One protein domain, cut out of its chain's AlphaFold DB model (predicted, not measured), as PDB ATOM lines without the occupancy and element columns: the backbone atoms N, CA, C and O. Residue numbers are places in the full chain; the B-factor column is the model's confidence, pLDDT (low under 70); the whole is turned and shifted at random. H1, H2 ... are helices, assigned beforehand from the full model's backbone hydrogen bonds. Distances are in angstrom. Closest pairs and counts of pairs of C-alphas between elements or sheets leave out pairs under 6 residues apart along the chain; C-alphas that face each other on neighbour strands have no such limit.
ATOM      1  N   HIS A  47      37.616  36.452 181.722       94.06
ATOM      2  CA  HIS A  47      38.920  36.509 182.383       94.06
ATOM      3  C   HIS A  47      38.778  36.293 183.901       94.06
ATOM      4  O   HIS A  47      39.521  35.513 184.499       94.06
ATOM      5  N   ASP A  48      37.727  36.865 184.487       93.31
ATOM      6  CA  ASP A  48      37.388  36.728 185.901       93.31
ATOM      7  C   ASP A  48      37.026  35.296 186.302       93.31
ATOM      8  O   ASP A  48      37.455  34.828 187.359       93.31
ATOM      9  N   ALA A  49      36.281  34.561 185.467       91.19
ATOM     10  CA  ALA A  49      35.962  33.159 185.736       91.19
ATOM     11  C   ALA A  49      37.235  32.304 185.775       91.19
ATOM     12  O   ALA A  49      37.383  31.448 186.649       91.19
ATOM     13  N   ARG A  50      38.194  32.584 184.884       94.06
ATOM     14  CA  ARG A  50      39.490  31.897 184.862       94.06
ATOM     15  C   ARG A  50      40.320  32.203 186.110       94.06
ATOM     16  O   ARG A  50      40.904  31.284 186.686       94.06
ATOM     17  N   VAL A  51      40.354  33.461 186.550       96.00
ATOM     18  CA  VAL A  51      41.065  33.867 187.776       96.00
ATOM     19  C   VAL A  51      40.444  33.206 189.011       96.00
ATOM     20  O   VAL A  51      41.176  32.658 189.837       96.00
ATOM     21  N   ARG A  52      39.107  33.170 189.109       92.56
ATOM     22  CA  ARG A  52      38.386  32.507 190.211       92.56
ATOM     23  C   ARG A  52      38.631  30.999 190.240       92.56
ATOM     24  O   ARG A  52      38.980  30.477 191.294       92.56
ATOM     25  N   LEU A  53      38.552  30.321 189.093       91.69
ATOM     26  CA  LEU A  53      38.848  28.887 188.993       91.69
ATOM     27  C   LEU A  53      40.286  28.564 189.400       91.69
ATOM     28  O   LEU A  53      40.525  27.595 190.115       91.69
ATOM     29  N   LEU A  54      41.259  29.375 188.977       92.69
ATOM     30  CA  LEU A  54      42.654  29.177 189.371       92.69
ATOM     31  C   LEU A  54      42.870  29.426 190.865       92.69
ATOM     32  O   LEU A  54      43.650  28.705 191.492       92.69
ATOM     33  N   ALA A  55      42.192  30.416 191.446       93.06
ATOM     34  CA  ALA A  55      42.230  30.662 192.882       93.06
ATOM     35  C   ALA A  55      41.634  29.478 193.662       93.06
ATOM     36  O   ALA A  55      42.280  28.968 194.577       93.06
ATOM     37  N   GLU A  56      40.469  28.976 193.249       89.12
ATOM     38  CA  GLU A  56      39.797  27.825 193.863       89.12
ATOM     39  C   GLU A  56      40.599  26.526 193.703       89.12
ATOM     40  O   GLU A  56      40.749  25.743 194.643       89.12
ATOM     41  N   PHE A  57      41.220  26.314 192.542       84.69
ATOM     42  CA  PHE A  57      42.096  25.166 192.336       84.69
ATOM     43  C   PHE A  57      43.341  25.250 193.222       84.69
ATOM     44  O   PHE A  57      43.765  24.246 193.785       84.69
ATOM     45  N   ARG A  58      43.929  26.437 193.409       86.06
ATOM     46  CA  ARG A  58      45.093  26.620 194.295       86.06
ATOM     47  C   ARG A  58      44.748  26.400 195.767       86.06
ATOM     48  O   ARG A  58      45.576  25.844 196.493       86.06
ATOM     49  N   THR A  59      43.553  26.790 196.207       84.38
ATOM     50  CA  THR A  59      43.098  26.577 197.588       84.38
ATOM     51  C   THR A  59      42.673  25.123 197.834       84.38
ATOM     52  O   THR A  59      43.018  24.555 198.870       84.38
ATOM     53  N   GLY A  60      42.011  24.477 196.868       70.88
ATOM     54  CA  GLY A  60      41.546  23.089 196.960       70.88
ATOM     55  C   GLY A  60      42.623  22.028 196.698       70.88
ATOM     56  O   GLY A  60      42.667  20.996 197.374       70.88
ATOM     57  N   ALA A  61      43.555  22.274 195.770       64.31
ATOM     58  CA  ALA A  61      44.566  21.290 195.372       64.31
ATOM     59  C   ALA A  61      45.578  20.963 196.478       64.31
ATOM     60  O   ALA A  61      46.224  19.918 196.406       64.31
ATOM     61  N   ARG A  62      45.699  21.809 197.507       60.88
ATOM     62  CA  ARG A  62      46.602  21.575 198.644       60.88
ATOM     63  C   ARG A  62      46.028  20.650 199.723       60.88
ATOM     64  O   ARG A  62      46.781  20.238 200.597       60.88
ATOM     65  N   ARG A  63      44.733  20.303 199.682       61.19
ATOM     66  CA  ARG A  63      44.081  19.498 200.741       61.19
ATOM     67  C   ARG A  63      43.675  18.085 200.338       61.19
ATOM     68  O   ARG A  63      43.253  17.321 201.202       61.19
ATOM     69  N   ALA A  64      43.812  17.701 199.070       66.19
ATOM     70  CA  ALA A  64      43.648  16.298 198.708       66.19
ATOM     71  C   ALA A  64      44.897  15.539 199.175       66.19
ATOM     72  O   ALA A  64      45.988  15.812 198.668       66.19
ATOM     73  N   PRO A  65      44.783  14.613 200.138       80.50
ATOM     74  CA  PRO A  65      45.956  13.918 200.621       80.50
ATOM     75  C   PRO A  65      46.512  13.054 199.483       80.50
ATOM     76  O   PRO A  65      45.753  12.417 198.749       80.50
ATOM     77  N   LEU A  66      47.835  13.073 199.299       77.88
ATOM     78  CA  LEU A  66      48.514  12.473 198.140       77.88
ATOM     79  C   LEU A  66      48.171  10.985 197.952       77.88
ATOM     80  O   LEU A  66      48.097  10.515 196.819       77.88
ATOM     81  N   TRP A  67      47.842  10.273 199.036       77.81
ATOM     82  CA  TRP A  67      47.359   8.890 198.979       77.81
ATOM     83  C   TRP A  67      46.072   8.744 198.162       77.81
ATOM     84  O   TRP A  67      45.903   7.761 197.453       77.81
ATOM     85  N   ARG A  68      45.175   9.735 198.185       73.94
ATOM     86  CA  ARG A  68      43.916   9.698 197.431       73.94
ATOM     87  C   ARG A  68      44.154   9.870 195.933       73.94
ATOM     88  O   ARG A  68      43.435   9.280 195.139       73.94
ATOM     89  N   ARG A  69      45.190  10.631 195.555       71.31
ATOM     90  CA  ARG A  69      45.659  10.710 194.164       71.31
ATOM     91  C   ARG A  69      46.335   9.410 193.736       71.31
ATOM     92  O   ARG A  69      46.061   8.950 192.640       71.31
ATOM     93  N   ALA A  70      47.132   8.788 194.604       73.12
ATOM     94  CA  ALA A  70      47.744   7.490 194.320       73.12
ATOM     95  C   ALA A  70      46.706   6.360 194.174       73.12
ATOM     96  O   ALA A  70      46.873   5.497 193.325       73.12
ATOM     97  N   LEU A  71      45.612   6.393 194.946       72.75
ATOM     98  CA  LEU A  71      44.521   5.413 194.837       72.75
ATOM     99  C   LEU A  71      43.590   5.645 193.638       72.75
ATOM    100  O   LEU A  71      42.918   4.711 193.212       72.75
ATOM    101  N   MET A  72      43.505   6.876 193.127       70.94
ATOM    102  CA  MET A  72      42.690   7.220 191.949       70.94
ATOM    103  C   MET A  72      43.490   7.203 190.643       70.94
ATOM    104  O   MET A  72      42.900   7.224 189.568       70.94
ATOM    105  N   ALA A  73      44.821   7.188 190.717       70.62
ATOM    106  CA  ALA A  73      45.661   7.014 189.550       70.62
ATOM    107  C   ALA A  73      45.548   5.559 189.086       70.62
ATOM    108  O   ALA A  73      46.001   4.634 189.760       70.62
ATOM    109  N   GLU A  74      44.929   5.364 187.927       69.62
ATOM    110  CA  GLU A  74      44.829   4.073 187.256       69.62
ATOM    111  C   GLU A  74      46.208   3.710 186.677       69.62
ATOM    112  O   GLU A  74      46.478   3.840 185.482       69.62
ATOM    113  N   LEU A  75      47.148   3.330 187.548       74.06
ATOM    114  CA  LEU A  75      48.441   2.832 187.104       74.06
ATOM    115  C   LEU A  75      48.230   1.465 186.461       74.06
ATOM    116  O   LEU A  75      47.882   0.487 187.124       74.06
ATOM    117  N   ARG A  76      48.503   1.385 185.158       80.50
ATOM    118  CA  ARG A  76      48.686   0.116 184.456       80.50
ATOM    119  C   ARG A  76      49.989  -0.513 184.937       80.50
ATOM    120  O   ARG A  76      51.042  -0.338 184.331       80.50
ATOM    121  N   VAL A  77      49.918  -1.194 186.074       82.00
ATOM    122  CA  VAL A  77      51.049  -1.932 186.626       82.00
ATOM    123  C   VAL A  77      51.197  -3.224 185.818       82.00
ATOM    124  O   VAL A  77      50.224  -3.973 185.703       82.00
ATOM    125  N   PRO A  78      52.376  -3.512 185.238       88.56
ATOM    126  CA  PRO A  78      52.601  -4.781 184.565       88.56
ATOM    127  C   PRO A  78      52.378  -5.932 185.552       88.56
ATOM    128  O   PRO A  78      52.830  -5.882 186.698       88.56
ATOM    129  N   LEU A  79      51.692  -6.978 185.083       88.75
ATOM    130  CA  LEU A  79      51.321  -8.162 185.863       88.75
ATOM    131  C   LEU A  79      52.432  -8.700 186.801       88.75
ATOM    132  O   LEU A  79      52.112  -8.984 187.957       88.75
ATOM    133  N   PRO A  80      53.721  -8.804 186.392       93.56
ATOM    134  CA  PRO A  80      54.774  -9.282 187.293       93.56
ATOM    135  C   PRO A  80      54.971  -8.397 188.532       93.56
ATOM    136  O   PRO A  80      55.130  -8.919 189.632       93.56
ATOM    137  N   LEU A  81      54.895  -7.069 188.395       92.00
ATOM    138  CA  LEU A  81      55.048  -6.157 189.533       92.00
ATOM    139  C   LEU A  81      53.874  -6.274 190.511       92.00
ATOM    140  O   LEU A  81      54.080  -6.220 191.722       92.00
ATOM    141  N   ALA A  82      52.658  -6.487 190.000       87.25
ATOM    142  CA  ALA A  82      51.490  -6.720 190.843       87.25
ATOM    143  C   ALA A  82      51.634  -8.012 191.668       87.25
ATOM    144  O   ALA A  82      51.329  -8.014 192.862       87.25
ATOM    145  N   ALA A  83      52.158  -9.086 191.065       94.31
ATOM    146  CA  ALA A  83      52.433 -10.338 191.766       94.31
ATOM    147  C   ALA A  83      53.495 -10.155 192.866       94.31
ATOM    148  O   ALA A  83      53.273 -10.570 194.003       94.31
ATOM    149  N   CYS A  84      54.604  -9.468 192.568       96.19
ATOM    150  CA  CYS A  84      55.638  -9.164 193.560       96.19
ATOM    151  C   CYS A  84      55.095  -8.331 194.730       96.19
ATOM    152  O   CYS A  84      55.362  -8.655 195.887       96.19
ATOM    153  N   ALA A  85      54.297  -7.295 194.451       93.69
ATOM    154  CA  ALA A  85      53.690  -6.458 195.484       93.69
ATOM    155  C   ALA A  85      52.719  -7.251 196.374       93.69
ATOM    156  O   ALA A  85      52.712  -7.072 197.591       93.69
ATOM    157  N   LEU A  86      51.934  -8.158 195.787       95.81
ATOM    158  CA  LEU A  86      51.002  -9.008 196.523       95.81
ATOM    159  C   LEU A  86      51.744  -9.996 197.434       95.81
ATOM    160  O   LEU A  86      51.389 -10.126 198.604       95.81
ATOM    161  N   VAL A  87      52.808 -10.636 196.940       97.38
ATOM    162  CA  VAL A  87      53.658 -11.529 197.749       97.38
ATOM    163  C   VAL A  87      54.336 -10.759 198.883       97.38
ATOM    164  O   VAL A  87      54.319 -11.219 200.026       97.38
ATOM    165  N   ALA A  88      54.862  -9.562 198.609       96.94
ATOM    166  CA  ALA A  88      55.451  -8.705 199.633       96.94
ATOM    167  C   ALA A  88      54.420  -8.341 200.715       96.94
ATOM    168  O   ALA A  88      54.696  -8.514 201.902       96.94
ATOM    169  N   LEU A  89      53.208  -7.933 200.324       96.56
ATOM    170  CA  LEU A  89      52.128  -7.606 201.257       96.56
ATOM    171  C   LEU A  89      51.733  -8.813 202.129       96.56
ATOM    172  O   LEU A  89      51.594  -8.668 203.343       96.56
ATOM    173  N   LEU A  90      51.595 -10.003 201.534       97.31
ATOM    174  CA  LEU A  90      51.285 -11.237 202.265       97.31
ATOM    175  C   LEU A  90      52.402 -11.624 203.238       97.31
ATOM    176  O   LEU A  90      52.111 -12.018 204.365       97.31
ATOM    177  N   SER A  91      53.665 -11.477 202.833       96.50
ATOM    178  CA  SER A  91      54.808 -11.767 203.702       96.50
ATOM    179  C   SER A  91      54.853 -10.831 204.914       96.50
ATOM    180  O   SER A  91      55.038 -11.288 206.041       96.50
ATOM    181  N   LEU A  92      54.577  -9.538 204.708       96.75
ATOM    182  CA  LEU A  92      54.522  -8.538 205.773       96.75
ATOM    183  C   LEU A  92      53.366  -8.816 206.738       96.75
ATOM    184  O   LEU A  92      53.527  -8.701 207.952       96.75
ATOM    185  N   LEU A  93      52.212  -9.230 206.207       96.06
ATOM    186  CA  LEU A  93      51.046  -9.596 207.007       96.06
ATOM    187  C   LEU A  93      51.299 -10.863 207.834       96.06
ATOM    188  O   LEU A  93      50.966 -10.899 209.018       96.06
ATOM    189  N   ALA A  94      51.924 -11.882 207.239       95.25
ATOM    190  CA  ALA A  94      52.303 -13.109 207.934       95.25
ATOM    191  C   ALA A  94      53.324 -12.833 209.048       95.25
ATOM    192  O   ALA A  94      53.191 -13.366 210.152       95.25
ATOM    193  N   PHE A  95      54.298 -11.955 208.783       95.88
ATOM    194  CA  PHE A  95      55.284 -11.517 209.767       95.88
ATOM    195  C   PHE A  95      54.632 -10.752 210.925       95.88
ATOM    196  O   PHE A  95      54.856 -11.083 212.089       95.88
ATOM    197  N   ALA A  96      53.756  -9.789 210.625       94.19
ATOM    198  CA  ALA A  96      53.002  -9.058 211.640       94.19
ATOM    199  C   ALA A  96      52.152 -10.007 212.505       94.19
ATOM    200  O   ALA A  96      52.184  -9.922 213.736       94.19
ATOM    201  N   ALA A  97      51.468 -10.972 211.883       92.94
ATOM    202  CA  ALA A  97      50.700 -11.989 212.596       92.94
ATOM    203  C   ALA A  97      51.587 -12.853 213.508       92.94
ATOM    204  O   ALA A  97      51.212 -13.093 214.652       92.94
ATOM    205  N   HIS A  98      52.782 -13.253 213.056       91.62
ATOM    206  CA  HIS A  98      53.739 -14.010 213.875       91.62
ATOM    207  C   HIS A  98      54.235 -13.226 215.094       91.62
ATOM    208  O   HIS A  98      54.467 -13.807 216.155       91.62
ATOM    209  N   THR A  99      54.396 -11.906 214.973       89.44
ATOM    210  CA  THR A  99      54.792 -11.075 216.119       89.44
ATOM    211  C   THR A  99      53.662 -10.886 217.129       89.44
ATOM    212  O   THR A  99      53.925 -10.860 218.328       89.44
TER     213      THR A  99
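What this domain is: This is residues 47 to 99 of the 209 residues of an uncharacterized protein of Acidobacteria bacterium (UniProt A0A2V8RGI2). The printed part is an open, flat zigzag of three helices strung out one after another, with no core: H1 at one end, the short H2 in the middle and the long H3 at the other end. The 53 printed residues hold three named helices, in the order H1, H2, H3, and no named strand; the class is all helix. The whole is extended, with a radius of gyration of the C-alphas of 19.5 A and spans of 59 by 29 by 8 A.

How they stand to each other: H1, residues 47 to 60, is apart from H2, residues 66 to 72, across a tight link of 5 residues. H2 is apart from H3, residues 79 to 99, across a short link of 6 residues. H1 and H3 are apart. In H1, H2 and H3 every O i to N i+4 pair is within hydrogen-bond range.

Where its parts are: H1 begins with C-alpha 47 at (38.920, 36.509, 182.383) and is 20.0 A long. H2 is 10.0 A long. H3 is 30.6 A long and ends with C-alpha 99 at (54.792, -11.075, 216.119).

The domain as a whole: The two C-alphas farthest apart, those of His 47 and His 98, are 61.3 A apart. The printed part has no cut. Residues 47 to 99 stand free. The mean pLDDT of the printed part is 85.8, with residues 61 to 64 and residue 74 under 70.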